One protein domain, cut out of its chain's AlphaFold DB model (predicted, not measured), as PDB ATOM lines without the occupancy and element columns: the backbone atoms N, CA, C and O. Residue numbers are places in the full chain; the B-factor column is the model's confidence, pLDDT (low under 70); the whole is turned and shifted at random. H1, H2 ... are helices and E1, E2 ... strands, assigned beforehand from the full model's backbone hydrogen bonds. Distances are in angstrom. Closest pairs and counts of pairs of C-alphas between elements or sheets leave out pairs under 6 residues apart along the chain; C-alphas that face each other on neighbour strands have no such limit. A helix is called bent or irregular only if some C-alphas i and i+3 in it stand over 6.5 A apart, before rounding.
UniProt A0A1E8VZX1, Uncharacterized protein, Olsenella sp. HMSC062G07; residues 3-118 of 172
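AT A GLANCE: This is residues 3 to 118 of the 172 residues of an uncharacterized protein of Olsenella sp. HMSC062G07 (UniProt A0A1E8VZX1). One long helix, H1, runs through the middle; a twisted, curled sheet of four strands covers one side of it, and a second long helix, H2, packs on it at a steep angle. The short helix H3 lies near H1 and E1, at the end of a long link from H2. The printed part has 116 residues, with three named helices and four named strands in the order H1 E1 E2 E3 E4 H2 H3. The antiparallel sheet, in the order E1 - E2 - E3 - E4, is a meander, each strand the antiparallel neighbour of the one before; the class is mixed, helices and strands. The whole is compact, with a radius of gyration of the C-alphas of 13.9 A and spans of 36 by 32 by 21 A.

HOW THE PARTS SIT: H1, residues 9 to 29, is on the sheet formed by E1, residues 36 to 38, E2, residues 42 to 44, E3, residues 50 to 60, and E4, residues 63 to 71. H1 on one face of this sheet makes two layers, a helix layer and a sheet layer; the closest C-alphas of H1 and E1 are those of Val 24 and Gly 36, 5.6 A apart. E1 and E2 form a hairpin, with N 38 and O 42 within hydrogen-bond range at 2.8 A. E2 and E3 form a hairpin, with N 51 and O 43 at 2.8 A. E3 and E4 form a hairpin, with N 54 and O 69 at 2.8 A. The pairing is staggered: E3 pairs with E2 over residues 50 to 51 and with E4 over residues 52 to 60. H2, residues 79 to 98, touches H1 at a steep tilt of 44 degrees, opposite ways; their closest C-alphas are those of Gly 22 and Val 86, 4.2 A apart. H2 is not on the sheet. H3, residues 111 to 116, only grazes the sheet with residues 114 to 116. It is close to H1 but not clearly touching, the closest C-alphas being those of Leu 21 and Leu 114, 7.3 A apart. Every O i to N i+4 pair is within hydrogen-bond range in H2 and H3; in H1, 12 of 17 are.

IN THESE COORDINATES: H1 begins at C-alpha 9, (-9.722, -33.232, 10.310), and is 31.3 A long. It is irregular, with C-alphas 10 and 13 being 7.1 A apart, and has a kink of 32 degrees near residue 16. E1 and E2 measure 6.5 A and 6.8 A, E3 31.5 A and E4 26.2 A. H2 is 28.5 A long, and H3, 8.6 A, ends at C-alpha 116, (-36.224, -37.052, 9.274).

THE WHOLE: The C-alphas farthest apart, of Asp 47 and Glu 61, are 41.6 A apart. The printed part has no cut. The link from H2 to H3, residues 99 to 110, is long. Mean pLDDT of the printed part is 93.7, and no printed residue is under 70.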
ATOM      1  N   LEU A   3     -13.286 -44.182  19.124       93.81
ATOM      2  CA  LEU A   3     -13.223 -44.330  17.672       93.81
ATOM      3  C   LEU A   3     -11.967 -43.633  17.144       93.81
ATOM      4  O   LEU A   3     -11.647 -42.537  17.597       93.81
ATOM      5  N   HIS A   4     -11.323 -44.232  16.143       93.25
ATOM      6  CA  HIS A   4     -10.212 -43.640  15.388       93.25
ATOM      7  C   HIS A   4     -10.677 -43.404  13.946       93.25
ATOM      8  O   HIS A   4     -10.363 -44.206  13.061       93.25
ATOM      9  N   PRO A   5     -11.524 -42.384  13.710       90.31
ATOM     10  CA  PRO A   5     -12.155 -42.211  12.417       90.31
ATOM     11  C   PRO A   5     -11.130 -41.792  11.359       90.31
ATOM     12  O   PRO A   5     -10.358 -40.847  11.543       90.31
ATOM     13  N   LYS A   6     -11.154 -42.464  10.212       91.69
ATOM     14  CA  LYS A   6     -10.251 -42.252   9.074       91.69
ATOM     15  C   LYS A   6     -10.760 -41.125   8.185       91.69
ATOM     16  O   LYS A   6     -11.061 -41.308   7.006       91.69
ATOM     17  N   LEU A   7     -10.871 -39.943   8.776       90.94
ATOM     18  CA  LEU A   7     -11.466 -38.766   8.157       90.94
ATOM     19  C   LEU A   7     -10.480 -37.597   8.127       90.94
ATOM     20  O   LEU A   7      -9.712 -37.411   9.073       90.94
ATOM     21  N   PRO A   8     -10.527 -36.740   7.092       90.62
ATOM     22  CA  PRO A   8      -9.867 -35.444   7.158       90.62
ATOM     23  C   PRO A   8     -10.352 -34.648   8.379       90.62
ATOM     24  O   PRO A   8     -11.538 -34.662   8.701       90.62
ATOM     25  N   LEU A   9      -9.453 -33.901   9.027       87.94
ATOM     26  CA  LEU A   9      -9.722 -33.232  10.310       87.94
ATOM     27  C   LEU A   9     -10.993 -32.360  10.311       87.94
ATOM     28  O   LEU A   9     -11.728 -32.324  11.294       87.94
ATOM     29  N   HIS A  10     -11.293 -31.687   9.198       88.25
ATOM     30  CA  HIS A  10     -12.476 -30.832   9.087       88.25
ATOM     31  C   HIS A  10     -13.806 -31.604   9.114       88.25
ATOM     32  O   HIS A  10     -14.840 -30.988   9.338       88.25
ATOM     33  N   TYR A  11     -13.804 -32.931   8.950       93.06
ATOM     34  CA  TYR A  11     -14.991 -33.778   9.085       93.06
ATOM     35  C   TYR A  11     -15.257 -34.241  10.518       93.06
ATOM     36  O   TYR A  11     -16.365 -34.679  10.805       93.06
ATOM     37  N   VAL A  12     -14.297 -34.125  11.439       89.06
ATOM     38  CA  VAL A  12     -14.365 -34.758  12.772       89.06
ATOM     39  C   VAL A  12     -15.565 -34.302  13.601       89.06
ATOM     40  O   VAL A  12     -16.153 -35.097  14.327       89.06
ATOM     41  N   HIS A  13     -16.011 -33.057  13.447       88.94
ATOM     42  CA  HIS A  13     -17.204 -32.566  14.143       88.94
ATOM     43  C   HIS A  13     -18.521 -33.196  13.640       88.94
ATOM     44  O   HIS A  13     -19.557 -33.024  14.276       88.94
ATOM     45  N   GLY A  14     -18.494 -33.960  12.540       95.12
ATOM     46  CA  GLY A  14     -19.589 -34.820  12.087       95.12
ATOM     47  C   GLY A  14     -19.703 -36.144  12.857       95.12
ATOM     48  O   GLY A  14     -20.767 -36.761  12.848       95.12
ATOM     49  N   VAL A  15     -18.647 -36.566  13.570       95.75
ATOM     50  CA  VAL A  15     -18.612 -37.837  14.322       95.75
ATOM     51  C   VAL A  15     -19.753 -37.942  15.344       95.75
ATOM     52  O   VAL A  15     -20.437 -38.964  15.315       95.75
ATOM     53  N   PRO A  16     -20.037 -36.933  16.198       96.00
ATOM     54  CA  PRO A  16     -21.143 -37.014  17.154       96.00
ATOM     55  C   PRO A  16     -22.494 -37.292  16.484       96.00
ATOM     56  O   PRO A  16     -23.273 -38.104  16.965       96.00
ATOM     57  N   TRP A  17     -22.758 -36.657  15.342       97.44
ATOM     58  CA  TRP A  17     -24.009 -36.802  14.599       97.44
ATOM     59  C   TRP A  17     -24.162 -38.193  13.990       97.44
ATOM     60  O   TRP A  17     -25.223 -38.811  14.082       97.44
ATOM     61  N   CYS A  18     -23.080 -38.697  13.397       97.69
ATOM     62  CA  CYS A  18     -23.028 -40.044  12.847       97.69
ATOM     63  C   CYS A  18     -23.231 -41.090  13.956       97.69
ATOM     64  O   CYS A  18     -24.038 -42.005  13.811       97.69
ATOM     65  N   VAL A  19     -22.579 -40.906  15.107       97.19
ATOM     66  CA  VAL A  19     -22.735 -41.791  16.269       97.19
ATOM     67  C   VAL A  19     -24.156 -41.742  16.823       97.19
ATOM     68  O   VAL A  19     -24.731 -42.803  17.049       97.19
ATOM     69  N   ALA A  20     -24.753 -40.556  16.983       97.75
ATOM     70  CA  ALA A  20     -26.137 -40.415  17.442       97.75
ATOM     71  C   ALA A  20     -27.105 -41.209  16.552       97.75
ATOM     72  O   ALA A  20     -27.957 -41.933  17.063       97.75
ATOM     73  N   LEU A  21     -26.931 -41.158  15.227       98.25
ATOM     74  CA  LEU A  21     -27.729 -41.962  14.298       98.25
ATOM     75  C   LEU A  21     -27.487 -43.468  14.452       98.25
ATOM     76  O   LEU A  21     -28.445 -44.228  14.375       98.25
ATOM     77  N   GLY A  22     -26.253 -43.903  14.721       97.50
ATOM     78  CA  GLY A  22     -25.954 -45.306  15.023       97.50
ATOM     79  C   GLY A  22     -26.607 -45.796  16.322       97.50
ATOM     80  O   GLY A  22     -27.096 -46.924  16.381       97.50
ATOM     81  N   VAL A  23     -26.683 -44.939  17.347       96.62
ATOM     82  CA  VAL A  23     -27.442 -45.221  18.579       96.62
ATOM     83  C   VAL A  23     -28.940 -45.310  18.268       96.62
ATOM     84  O   VAL A  23     -29.602 -46.239  18.719       96.62
ATOM     85  N   VAL A  24     -29.478 -44.387  17.464       97.50
ATOM     86  CA  VAL A  24     -30.888 -44.406  17.036       97.50
ATOM     87  C   VAL A  24     -31.215 -45.660  16.223       97.50
ATOM     88  O   VAL A  24     -32.262 -46.255  16.461       97.50
ATOM     89  N   ASP A  25     -30.336 -46.085  15.308       97.31
ATOM     90  CA  ASP A  25     -30.481 -47.342  14.560       97.31
ATOM     91  C   ASP A  25     -30.636 -48.521  15.532       97.31
ATOM     92  O   ASP A  25     -31.621 -49.253  15.462       97.31
ATOM     93  N   TYR A  26     -29.724 -48.640  16.502       96.50
ATOM     94  CA  TYR A  26     -29.780 -49.686  17.527       96.50
ATOM     95  C   TYR A  26     -31.092 -49.671  18.331       96.50
ATOM     96  O   TYR A  26     -31.709 -50.714  18.531       96.50
ATOM     97  N   LEU A  27     -31.538 -48.497  18.792       95.12
ATOM     98  CA  LEU A  27     -32.766 -48.387  19.585       95.12
ATOM     99  C   LEU A  27     -34.012 -48.759  18.772       95.12
ATOM    100  O   LEU A  27     -34.908 -49.423  19.293       95.12
ATOM    101  N   ARG A  28     -34.069 -48.354  17.500       95.25
ATOM    102  CA  ARG A  28     -35.176 -48.705  16.602       95.25
ATOM    103  C   ARG A  28     -35.202 -50.199  16.302       95.25
ATOM    104  O   ARG A  28     -36.275 -50.789  16.373       95.25
ATOM    105  N   ASP A  29     -34.044 -50.815  16.069       94.75
ATOM    106  CA  ASP A  29     -33.920 -52.270  15.904       94.75
ATOM    107  C   ASP A  29     -34.363 -53.025  17.175       94.75
ATOM    108  O   ASP A  29     -34.896 -54.132  17.095       94.75
ATOM    109  N   ALA A  30     -34.206 -52.407  18.349       92.50
ATOM    110  CA  ALA A  30     -34.698 -52.911  19.634       92.50
ATOM    111  C   ALA A  30     -36.191 -52.606  19.909       92.50
ATOM    112  O   ALA A  30     -36.688 -52.919  20.992       92.50
ATOM    113  N   GLY A  31     -36.921 -52.008  18.959       92.19
ATOM    114  CA  GLY A  31     -38.365 -51.747  19.044       92.19
ATOM    115  C   GLY A  31     -38.762 -50.350  19.535       92.19
ATOM    116  O   GLY A  31     -39.952 -50.054  19.638       92.19
ATOM    117  N   LEU A  32     -37.807 -49.454  19.808       92.94
ATOM    118  CA  LEU A  32     -38.090 -48.049  20.122       92.94
ATOM    119  C   LEU A  32     -38.227 -47.241  18.824       92.94
ATOM    120  O   LEU A  32     -37.380 -46.420  18.482       92.94
ATOM    121  N   GLU A  33     -39.309 -47.473  18.080       93.31
ATOM    122  CA  GLU A  33     -39.528 -46.903  16.736       93.31
ATOM    123  C   GLU A  33     -39.490 -45.366  16.702       93.31
ATOM    124  O   GLU A  33     -39.080 -44.758  15.713       93.31
ATOM    125  N   ARG A  34     -39.895 -44.731  17.809       95.00
ATOM    126  CA  ARG A  34     -39.915 -43.270  17.970       95.00
ATOM    127  C   ARG A  34     -38.565 -42.676  18.366       95.00
ATOM    128  O   ARG A  34     -38.478 -41.455  18.477       95.00
ATOM    129  N   ALA A  35     -37.537 -43.500  18.573       96.81
ATOM    130  CA  ALA A  35     -36.213 -43.006  18.903       96.81
ATOM    131  C   ALA A  35     -35.676 -42.100  17.785       96.81
ATOM    132  O   ALA A  35     -35.899 -42.347  16.592       96.81
ATOM    133  N   GLY A  36     -34.955 -41.054  18.168       97.88
ATOM    134  CA  GLY A  36     -34.397 -40.078  17.243       97.88
ATOM    135  C   GLY A  36     -33.301 -39.228  17.874       97.88
ATOM    136  O   GLY A  36     -32.978 -39.353  19.054       97.88
ATOM    137  N   VAL A  37     -32.712 -38.361  17.057       98.12
ATOM    138  CA  VAL A  37     -31.664 -37.440  17.493       98.12
ATOM    139  C   VAL A  37     -32.313 -36.212  18.118       98.12
ATOM    140  O   VAL A  37     -33.192 -35.583  17.529       98.12
ATOM    141  N   PHE A  38     -31.853 -35.861  19.309       97.38
ATOM    142  CA  PHE A  38     -32.200 -34.639  20.007       97.38
ATOM    143  C   PHE A  38     -31.041 -33.651  19.859       97.38
ATOM    144  O   PHE A  38     -29.914 -33.924  20.277       97.38
ATOM    145  N   TRP A  39     -31.302 -32.507  19.225       97.44
ATOM    146  CA  TRP A  39     -30.246 -31.546  18.908       97.44
ATOM    147  C   TRP A  39     -29.475 -31.107  20.177       97.44
ATOM    148  O   TRP A  39     -30.108 -30.737  21.170       97.44
ATOM    149  N   PRO A  40     -28.128 -31.071  20.151       95.38
ATOM    150  CA  PRO A  40     -27.292 -31.295  18.973       95.38
ATOM    151  C   PRO A  40     -27.027 -32.773  18.666       95.38
ATOM    152  O   PRO A  40     -26.998 -33.138  17.508       95.38
ATOM    153  N   HIS A  41     -26.843 -33.644  19.648       95.62
ATOM    154  CA  HIS A  41     -26.527 -35.055  19.376       95.62
ATOM    155  C   HIS A  41     -26.861 -35.973  20.554       95.62
ATOM    156  O   HIS A  41     -26.314 -37.068  20.673       95.62
ATOM    157  N   ASP A  42     -27.757 -35.517  21.427       96.69
ATOM    158  CA  ASP A  42     -28.383 -36.384  22.415       96.69
ATOM    159  C   ASP A  42     -29.400 -37.293  21.708       96.69
ATOM    160  O   ASP A  42     -29.697 -37.130  20.520       96.69
ATOM    161  N   ILE A  43     -29.924 -38.282  22.421       97.06
ATOM    162  CA  ILE A  43     -30.853 -39.259  21.860       97.06
ATOM    163  C   ILE A  43     -32.157 -39.197  22.640       97.06
ATOM    164  O   ILE A  43     -32.183 -39.461  23.837       97.06
ATOM    165  N   ASP A  44     -33.245 -38.878  21.948       96.31
ATOM    166  CA  ASP A  44     -34.604 -39.052  22.456       96.31
ATOM    167  C   ASP A  44     -35.010 -40.498  22.191       96.31
ATOM    168  O   ASP A  44     -35.036 -40.942  21.042       96.31
ATOM    169  N   ARG A  45     -35.281 -41.255  23.256       93.56
ATOM    170  CA  ARG A  45     -35.687 -42.664  23.162       93.56
ATOM    171  C   ARG A  45     -37.132 -42.820  22.680       93.56
ATOM    172  O   ARG A  45     -37.541 -43.928  22.340       93.56
ATOM    173  N   GLY A  46     -37.899 -41.731  22.615       91.12
ATOM    174  CA  GLY A  46     -39.290 -41.711  22.164       91.12
ATOM    175  C   GLY A  46     -40.310 -42.126  23.229       91.12
ATOM    176  O   GLY A  46     -41.515 -42.029  22.983       91.12
ATOM    177  N   ASP A  47     -39.845 -42.547  24.406       88.19
ATOM    178  CA  ASP A  47     -40.631 -42.892  25.598       88.19
ATOM    179  C   ASP A  47     -40.587 -41.798  26.683       88.19
ATOM    180  O   ASP A  47     -41.165 -41.963  27.754       88.19
ATOM    181  N   GLY A  48     -39.962 -40.654  26.382       83.88
ATOM    182  CA  GLY A  48     -39.792 -39.528  27.304       83.88
ATOM    183  C   GLY A  48     -38.409 -39.458  27.953       83.88
ATOM    184  O   GLY A  48     -38.093 -38.428  28.549       83.88
ATOM    185  N   GLU A  49     -37.577 -40.489  27.787       90.38
ATOM    186  CA  GLU A  49     -36.204 -40.512  28.284       90.38
ATOM    187  C   GLU A  49     -35.207 -39.960  27.258       90.38
ATOM    188  O   GLU A  49     -35.280 -40.240  26.055       90.38
ATOM    189  N   LEU A  50     -34.229 -39.203  27.756       93.44
ATOM    190  CA  LEU A  50     -33.102 -38.700  26.972       93.44
ATOM    191  C   LEU A  50     -31.821 -39.427  27.374       93.44
ATOM    192  O   LEU A  50     -31.497 -39.531  28.557       93.44
ATOM    193  N   LEU A  51     -31.057 -39.871  26.380       95.12
ATOM    194  CA  LEU A  51     -29.672 -40.281  26.569       95.12
ATOM    195  C   LEU A  51     -28.763 -39.118  26.182       95.12
ATOM    196  O   LEU A  51     -28.742 -38.686  25.029       95.12
ATOM    197  N   THR A  52     -27.997 -38.624  27.145       95.06
ATOM    198  CA  THR A  52     -27.039 -37.542  26.931       95.06
ATOM    199  C   THR A  52     -25.744 -38.096  26.369       95.06
ATOM    200  O   THR A  52     -25.149 -39.013  26.944       95.06
ATOM    201  N   MET A  53     -25.266 -37.514  25.274       94.38
ATOM    202  CA  MET A  53     -23.991 -37.874  24.681       94.38
ATOM    203  C   MET A  53     -22.937 -36.804  24.963       94.38
ATOM    204  O   MET A  53     -23.103 -35.623  24.686       94.38
ATOM    205  N   THR A  54     -21.801 -37.232  25.506       93.31
ATOM    206  CA  THR A  54     -20.605 -36.403  25.664       93.31
ATOM    207  C   THR A  54     -19.531 -36.881  24.705       93.31
ATOM    208  O   THR A  54     -19.248 -38.079  24.629       93.31
ATOM    209  N   VAL A  55     -18.907 -35.933  24.010       91.06
ATOM    210  CA  VAL A  55     -17.839 -36.203  23.047       91.06
ATOM    211  C   VAL A  55     -16.559 -35.504  23.482       91.06
ATOM    212  O   VAL A  55     -16.582 -34.365  23.946       91.06
ATOM    213  N   SER A  56     -15.426 -36.184  23.352       91.31
ATOM    214  CA  SER A  56     -14.105 -35.614  23.606       91.31
ATOM    215  C   SER A  56     -13.134 -36.076  22.530       91.31
ATOM    216  O   SER A  56     -13.006 -37.272  22.290       91.31
ATOM    217  N   GLY A  57     -12.470 -35.128  21.873       90.31
ATOM    218  CA  GLY A  57     -11.393 -35.419  20.932       90.31
ATOM    219  C   GLY A  57     -10.046 -35.496  21.643       90.31
ATOM    220  O   GLY A  57      -9.820 -34.794  22.630       90.31
ATOM    221  N   GLY A  58      -9.151 -36.322  21.121       90.06
ATOM    222  CA  GLY A  58      -7.764 -36.405  21.556       90.06
ATOM    223  C   GLY A  58      -6.864 -36.901  20.431       90.06
ATOM    224  O   GLY A  58      -7.317 -37.145  19.313       90.06
ATOM    225  N   ALA A  59      -5.576 -37.017  20.726       89.00
ATOM    226  CA  ALA A  59      -4.614 -37.646  19.838       89.00
ATOM    227  C   ALA A  59      -3.677 -38.534  20.654       89.00
ATOM    228  O   ALA A  59      -3.329 -38.194  21.788       89.00
ATOM    229  N   ASP A  60      -3.291 -39.660  20.076       90.44
ATOM    230  CA  ASP A  60      -2.314 -40.603  20.608       90.44
ATOM    231  C   ASP A  60      -1.349 -41.052  19.493       90.44
ATOM    232  O   ASP A  60      -1.247 -40.408  18.445       90.44
ATOM    233  N   GLU A  61      -0.598 -42.127  19.732       90.31
ATOM    234  CA  GLU A  61       0.363 -42.682  18.770       90.31
ATOM    235  C   GLU A  61      -0.305 -43.221  17.490       90.31
ATOM    236  O   GLU A  61       0.336 -43.262  16.439       90.31
ATOM    237  N   GLU A  62      -1.592 -43.579  17.541       84.19
ATOM    238  CA  GLU A  62      -2.383 -44.048  16.394       84.19
ATOM    239  C   GLU A  62      -3.051 -42.890  15.631       84.19
ATOM    240  O   GLU A  62      -3.664 -43.090  14.577       84.19
ATOM    241  N   GLY A  63      -2.904 -41.659  16.129       85.56
ATOM    242  CA  GLY A  63      -3.432 -40.442  15.532       85.56
ATOM    243  C   GLY A  63      -4.604 -39.862  16.318       85.56
ATOM    244  O   GLY A  63      -4.665 -39.937  17.540       85.56
ATOM    245  N   MET A  64      -5.520 -39.194  15.618       90.12
ATOM    246  CA  MET A  64      -6.668 -38.543  16.250       90.12
ATOM    247  C   MET A  64      -7.740 -39.571  16.618       90.12
ATOM    248  O   MET A  64      -8.122 -40.402  15.792       90.12
ATOM    249  N   TYR A  65      -8.259 -39.468  17.839       92.62
ATOM    250  CA  TYR A  65      -9.368 -40.278  18.322       92.62
ATOM    251  C   TYR A  65     -10.507 -39.413  18.857       92.62
ATOM    252  O   TYR A  65     -10.336 -38.260  19.267       92.62
ATOM    253  N   VAL A  66     -11.693 -40.013  18.898       93.44
ATOM    254  CA  VAL A  66     -12.891 -39.444  19.509       93.44
ATOM    255  C   VAL A  66     -13.432 -40.422  20.545       93.44
ATOM    256  O   VAL A  66     -13.789 -41.559  20.234       93.44
ATOM    257  N   THR A  67     -13.522 -39.964  21.788       94.25
ATOM    258  CA  THR A  67     -14.157 -40.684  22.891       94.25
ATOM    259  C   THR A  67     -15.597 -40.218  23.038       94.25
ATOM    260  O   THR A  67     -15.868 -39.024  23.171       94.25
ATOM    261  N   LEU A  68     -16.519 -41.176  23.047       92.50
ATOM    262  CA  LEU A  68     -17.957 -40.951  23.174       92.50
ATOM    263  C   LEU A  68     -18.472 -41.640  24.431       92.50
ATOM    264  O   LEU A  68     -18.206 -42.829  24.667       92.50
ATOM    265  N   ARG A  69     -19.243 -40.903  25.226       93.31
ATOM    266  CA  ARG A  69     -19.956 -41.418  26.393       93.31
ATOM    267  C   ARG A  69     -21.438 -41.118  26.235       93.31
ATOM    268  O   ARG A  69     -21.802 -39.959  26.121       93.31
ATOM    269  N   VAL A  70     -22.262 -42.159  26.272       91.19
ATOM    270  CA  VAL A  70     -23.721 -42.041  26.334       91.19
ATOM    271  C   VAL A  70     -24.144 -42.320  27.775       91.19
ATOM    272  O   VAL A  70     -23.683 -43.295  28.370       91.19
ATOM    273  N   GLN A  71     -24.948 -41.437  28.358       91.75
ATOM    274  CA  GLN A  71     -25.430 -41.517  29.735       91.75
ATOM    275  C   GLN A  71     -26.954 -41.432  29.758       91.75
ATOM    276  O   GLN A  71     -27.533 -40.618  29.050       91.75
ATOM    277  N   GLY A  72     -27.589 -42.241  30.597       88.00
ATOM    278  CA  GLY A  72     -29.037 -42.266  30.780       88.00
ATOM    279  C   GLY A  72     -29.501 -43.656  31.197       88.00
ATOM    280  O   GLY A  72     -28.705 -44.599  31.233       88.00
ATOM    281  N   GLU A  73     -30.780 -43.787  31.529       82.75
ATOM    282  CA  GLU A  73     -31.364 -45.086  31.834       82.75
ATOM    283  C   GLU A  73     -31.700 -45.815  30.533       82.75
ATOM    284  O   GLU A  73     -32.405 -45.291  29.674       82.75
ATOM    285  N   ALA A  74     -31.176 -47.030  30.375       76.25
ATOM    286  CA  ALA A  74     -31.506 -47.916  29.263       76.25
ATOM    287  C   ALA A  74     -31.416 -49.387  29.712       76.25
ATOM    288  O   ALA A  74     -30.423 -50.069  29.438       76.25
ATOM    289  N   PRO A  75     -32.417 -49.884  30.464       76.19
ATOM    290  CA  PRO A  75     -32.409 -51.252  30.971       76.19
ATOM    291  C   PRO A  75     -32.335 -52.277  29.835       76.19
ATOM    292  O   PRO A  75     -33.057 -52.167  28.848       76.19
ATOM    293  N   GLY A  76     -31.479 -53.290  29.984       81.38
ATOM    294  CA  GLY A  76     -31.367 -54.386  29.012       81.38
ATOM    295  C   GLY A  76     -30.635 -54.037  27.711       81.38
ATOM    296  O   GLY A  76     -30.676 -54.827  26.773       81.38
ATOM    297  N   MET A  77     -29.957 -52.887  27.646       84.38
ATOM    298  CA  MET A  77     -29.153 -52.501  26.487       84.38
ATOM    299  C   MET A  77     -27.951 -53.438  26.297       84.38
ATOM    300  O   MET A  77     -27.079 -53.556  27.160       84.38
ATOM    301  N   ASP A  78     -27.889 -54.070  25.129       92.38
ATOM    302  CA  ASP A  78     -26.730 -54.822  24.658       92.38
ATOM    303  C   ASP A  78     -25.664 -53.850  24.136       92.38
ATOM    304  O   ASP A  78     -25.758 -53.294  23.039       92.38
ATOM    305  N   VAL A  79     -24.624 -53.659  24.948       90.19
ATOM    306  CA  VAL A  79     -23.497 -52.768  24.649       90.19
ATOM    307  C   VAL A  79     -22.715 -53.220  23.410       90.19
ATOM    308  O   VAL A  79     -22.217 -52.372  22.672       90.19
ATOM    309  N   GLY A  80     -22.606 -54.529  23.163       93.25
ATOM    310  CA  GLY A  80     -21.890 -55.065  22.004       93.25
ATOM    311  C   GLY A  80     -22.644 -54.800  20.704       93.25
ATOM    312  O   GLY A  80     -22.056 -54.334  19.727       93.25
ATOM    313  N   ALA A  81     -23.960 -55.019  20.709       94.94
ATOM    314  CA  ALA A  81     -24.819 -54.692  19.574       94.94
ATOM    315  C   ALA A  81     -24.872 -53.176  19.304       94.94
ATOM    316  O   ALA A  81     -24.837 -52.759  18.143       94.94
ATOM    317  N   LEU A  82     -24.884 -52.351  20.356       94.31
ATOM    318  CA  LEU A  82     -24.797 -50.896  20.234       94.31
ATOM    319  C   LEU A  82     -23.468 -50.449  19.602       94.31
ATOM    320  O   LEU A  82     -23.473 -49.659  18.658       94.31
ATOM    321  N   ASP A  83     -22.331 -50.949  20.097       95.00
ATOM    322  CA  ASP A  83     -21.007 -50.629  19.543       95.00
ATOM    323  C   ASP A  83     -20.911 -51.045  18.066       95.00
ATOM    324  O   ASP A  83     -20.485 -50.248  17.228       95.00
ATOM    325  N   ALA A  84     -21.418 -52.231  17.716       96.44
ATOM    326  CA  ALA A  84     -21.477 -52.695  16.332       96.44
ATOM    327  C   ALA A  84     -22.346 -51.794  15.434       96.44
ATOM    328  O   ALA A  84     -21.960 -51.501  14.299       96.44
ATOM    329  N   ALA A  85     -23.499 -51.324  15.924       96.94
ATOM    330  CA  ALA A  85     -24.367 -50.410  15.183       96.94
ATOM    331  C   ALA A  85     -23.691 -49.059  14.920       96.94
ATOM    332  O   ALA A  85     -23.702 -48.572  13.785       96.94
ATOM    333  N   VAL A  86     -23.036 -48.492  15.936       96.94
ATOM    334  CA  VAL A  86     -22.288 -47.236  15.806       96.94
ATOM    335  C   VAL A  86     -21.113 -47.382  14.839       96.94
ATOM    336  O   VAL A  86     -20.951 -46.542  13.954       96.94
ATOM    337  N   ARG A  87     -20.316 -48.452  14.945       97.12
ATOM    338  CA  ARG A  87     -19.177 -48.683  14.040       97.12
ATOM    339  C   ARG A  87     -19.615 -48.846  12.594       97.12
ATOM    340  O   ARG A  87     -19.076 -48.169  11.730       97.12
ATOM    341  N   ARG A  88     -20.660 -49.642  12.338       97.75
ATOM    342  CA  ARG A  88     -21.244 -49.796  10.995       97.75
ATOM    343  C   ARG A  88     -21.629 -48.445  10.387       97.75
ATOM    344  O   ARG A  88     -21.430 -48.221   9.195       97.75
ATOM    345  N   ARG A  89     -22.191 -47.551  11.204       97.19
ATOM    346  CA  ARG A  89     -22.590 -46.206  10.786       97.19
ATOM    347  C   ARG A  89     -21.381 -45.341  10.423       97.19
ATOM    348  O   ARG A  89     -21.380 -44.716   9.364       97.19
ATOM    349  N   VAL A  90     -20.349 -45.348  11.267       97.31
ATOM    350  CA  VAL A  90     -19.096 -44.612  11.034       97.31
ATOM    351  C   VAL A  90     -18.386 -45.131   9.783       97.31
ATOM    352  O   VAL A  90     -18.059 -44.326   8.918       97.31
ATOM    353  N   ASP A  91     -18.261 -46.449   9.613       97.81
ATOM    354  CA  ASP A  91     -17.649 -47.066   8.427       97.81
ATOM    355  C   ASP A  91     -18.379 -46.667   7.130       97.81
ATOM    356  O   ASP A  91     -17.759 -46.350   6.109       97.81
ATOM    357  N   ALA A  92     -19.717 -46.649   7.155       97.81
ATOM    358  CA  ALA A  92     -20.524 -46.226   6.013       97.81
ATOM    359  C   ALA A  92     -20.311 -44.742   5.673       97.81
ATOM    360  O   ALA A  92     -20.262 -44.373   4.495       97.81
ATOM    361  N   TRP A  93     -20.161 -43.897   6.694       97.81
ATOM    362  CA  TRP A  93     -19.877 -42.479   6.514       97.81
ATOM    363  C   TRP A  93     -18.452 -42.227   6.007       97.81
ATOM    364  O   TRP A  93     -18.282 -41.448   5.072       97.81
ATOM    365  N   GLU A  94     -17.445 -42.933   6.522       97.25
ATOM    366  CA  GLU A  94     -16.067 -42.869   6.014       97.25
ATOM    367  C   GLU A  94     -15.995 -43.227   4.528       97.25
ATOM    368  O   GLU A  94     -15.365 -42.515   3.741       97.25
ATOM    369  N   ARG A  95     -16.712 -44.280   4.114       97.69
ATOM    370  CA  ARG A  95     -16.859 -44.628   2.697       97.69
ATOM    371  C   ARG A  95     -17.551 -43.512   1.906       97.69
ATOM    372  O   ARG A  95     -17.101 -43.173   0.819       97.69
ATOM    373  N   ALA A  96     -18.608 -42.900   2.437       97.44
ATOM    374  CA  ALA A  96     -19.273 -41.783   1.763       97.44
ATOM    375  C   ALA A  96     -18.346 -40.569   1.578       97.44
ATOM    376  O   ALA A  96     -18.393 -39.902   0.543       97.44
ATOM    377  N   VAL A  97     -17.497 -40.278   2.566       96.81
ATOM    378  CA  VAL A  97     -16.486 -39.217   2.487       96.81
ATOM    379  C   VAL A  97     -15.438 -39.545   1.424       96.81
ATOM    380  O   VAL A  97     -15.143 -38.683   0.598       96.81
ATOM    381  N   SER A  98     -14.913 -40.775   1.388       96.38
ATOM    382  CA  SER A  98     -13.903 -41.174   0.395       96.38
ATOM    383  C   SER A  98     -14.443 -41.205  -1.041       96.38
ATOM    384  O   SER A  98     -13.708 -40.914  -1.981       96.38
ATOM    385  N   GLU A  99     -15.740 -41.461  -1.209       96.94
ATOM    386  CA  GLU A  99     -16.469 -41.369  -2.482       96.94
ATOM    387  C   GLU A  99     -16.828 -39.922  -2.880       96.94
ATOM    388  O   GLU A  99     -17.463 -39.703  -3.911       96.94
ATOM    389  N   GLY A 100     -16.470 -38.918  -2.071       95.69
ATOM    390  CA  GLY A 100     -16.751 -37.505  -2.345       95.69
ATOM    391  C   GLY A 100     -18.204 -37.078  -2.100       95.69
ATOM    392  O   GLY A 100     -18.563 -35.933  -2.376       95.69
ATOM    393  N   ARG A 101     -19.050 -37.945  -1.524       96.19
ATOM    394  CA  ARG A 101     -20.472 -37.651  -1.252       96.19
ATOM    395  C   ARG A 101     -20.693 -36.655  -0.112       96.19
ATOM    396  O   ARG A 101     -21.826 -36.252   0.132       96.19
ATOM    397  N   CYS A 102     -19.626 -36.236   0.567       95.75
ATOM    398  CA  CYS A 102     -19.671 -35.228   1.628       95.75
ATOM    399  C   CYS A 102     -19.087 -33.866   1.214       95.75
ATOM    400  O   CYS A 102     -18.810 -33.042   2.075       95.75
ATOM    401  N   ALA A 103     -18.921 -33.596  -0.089       92.00
ATOM    402  CA  ALA A 103     -18.270 -32.374  -0.583       92.00
ATOM    403  C   ALA A 103     -18.879 -31.057  -0.054       92.00
ATOM    404  O   ALA A 103     -18.160 -30.073   0.097       92.00
ATOM    405  N   ALA A 104     -20.184 -31.030   0.240       93.50
ATOM    406  CA  ALA A 104     -20.861 -29.850   0.783       93.50
ATOM    407  C   ALA A 104     -20.598 -29.621   2.285       93.50
ATOM    408  O   ALA A 104     -20.767 -28.506   2.773       93.50
ATOM    409  N   GLY A 105     -20.208 -30.662   3.020       95.81
ATOM    410  CA  GLY A 105     -19.979 -30.615   4.458       95.81
ATOM    411  C   GLY A 105     -20.152 -31.984   5.121       95.81
ATOM    412  O   GLY A 105     -20.618 -32.938   4.488       95.81
ATOM    413  N   PRO A 106     -19.799 -32.117   6.407       96.12
ATOM    414  CA  PRO A 106     -19.686 -33.425   7.052       96.12
ATOM    415  C   PRO A 106     -20.964 -34.215   7.173       96.12
ATOM    416  O   PRO A 106     -20.920 -35.443   7.095       96.12
ATOM    417  N   LEU A 107     -22.088 -33.524   7.330       97.50
ATOM    418  CA  LEU A 107     -23.377 -34.185   7.457       97.50
ATOM    419  C   LEU A 107     -24.002 -34.481   6.093       97.50
ATOM    420  O   LEU A 107     -25.008 -35.169   6.037       97.50
ATOM    421  N   ALA A 108     -23.436 -33.992   4.983       97.25
ATOM    422  CA  ALA A 108     -24.125 -33.955   3.692       97.25
ATOM    423  C   ALA A 108     -24.620 -35.330   3.204       97.25
ATOM    424  O   ALA A 108     -25.713 -35.415   2.652       97.25
ATOM    425  N   SER A 109     -23.873 -36.410   3.457       97.56
ATOM    426  CA  SER A 109     -24.276 -37.762   3.035       97.56
ATOM    427  C   SER A 109     -25.427 -38.368   3.844       97.56
ATOM    428  O   SER A 109     -26.035 -39.330   3.379       97.56
ATOM    429  N   PHE A 110     -25.739 -37.824   5.023       97.56
ATOM    430  CA  PHE A 110     -26.800 -38.318   5.905       97.56
ATOM    431  C   PHE A 110     -27.719 -37.208   6.442       97.56
ATOM    432  O   PHE A 110     -28.542 -37.468   7.316       97.56
ATOM    433  N   LEU A 111     -27.626 -35.979   5.918       97.25
ATOM    434  CA  LEU A 111     -28.373 -34.825   6.427       97.25
ATOM    435  C   LEU A 111     -29.885 -35.014   6.279       97.25
ATOM    436  O   LEU A 111     -30.620 -34.687   7.201       97.25
ATOM    437  N   SER A 112     -30.343 -35.568   5.151       97.00
ATOM    438  CA  SER A 112     -31.773 -35.848   4.943       97.00
ATOM    439  C   SER A 112     -32.303 -36.820   5.994       97.00
ATOM    440  O   SER A 112     -33.329 -36.573   6.610       97.00
ATOM    441  N   GLU A 113     -31.564 -37.898   6.257       97.31
ATOM    442  CA  GLU A 113     -31.963 -38.880   7.262       97.31
ATOM    443  C   GLU A 113     -31.904 -38.299   8.680       97.31
ATOM    444  O   GLU A 113     -32.770 -38.575   9.508       97.31
ATOM    445  N   LEU A 114     -30.896 -37.475   8.965       97.19
ATOM    446  CA  LEU A 114     -30.792 -36.762  10.231       97.19
ATOM    447  C   LEU A 114     -31.974 -35.813  10.437       97.19
ATOM    448  O   LEU A 114     -32.509 -35.759  11.539       97.19
ATOM    449  N   PHE A 115     -32.397 -35.102   9.389       96.38
ATOM    450  CA  PHE A 115     -33.577 -34.243   9.411       96.38
ATOM    451  C   PHE A 115     -34.839 -35.050   9.745       96.38
ATOM    452  O   PHE A 115     -35.551 -34.696  10.683       96.38
ATOM    453  N   ASP A 116     -35.059 -36.176   9.062       96.56
ATOM    454  CA  ASP A 116     -36.224 -37.052   9.274       96.56
ATOM    455  C   ASP A 116     -36.264 -37.670  10.680       96.56
ATOM    456  O   ASP A 116     -37.325 -38.037  11.190       96.56
ATOM    457  N   ARG A 117     -35.099 -37.815  11.318       97.31
ATOM    458  CA  ARG A 117     -34.947 -38.431  12.643       97.31
ATOM    459  C   ARG A 117     -34.702 -37.422  13.763       97.31
ATOM    460  O   ARG A 117     -34.455 -37.840  14.893       97.31
ATOM    461  N   MET A 118     -34.770 -36.123  13.482       97.69
ATOM    462  CA  MET A 118     -34.588 -35.066  14.474       97.69
ATOM    463  C   MET A 118     -35.877 -34.866  15.280       97.69
ATOM    464  O   MET A 118     -36.867 -34.344  14.770       97.69
TER     465      MET A 118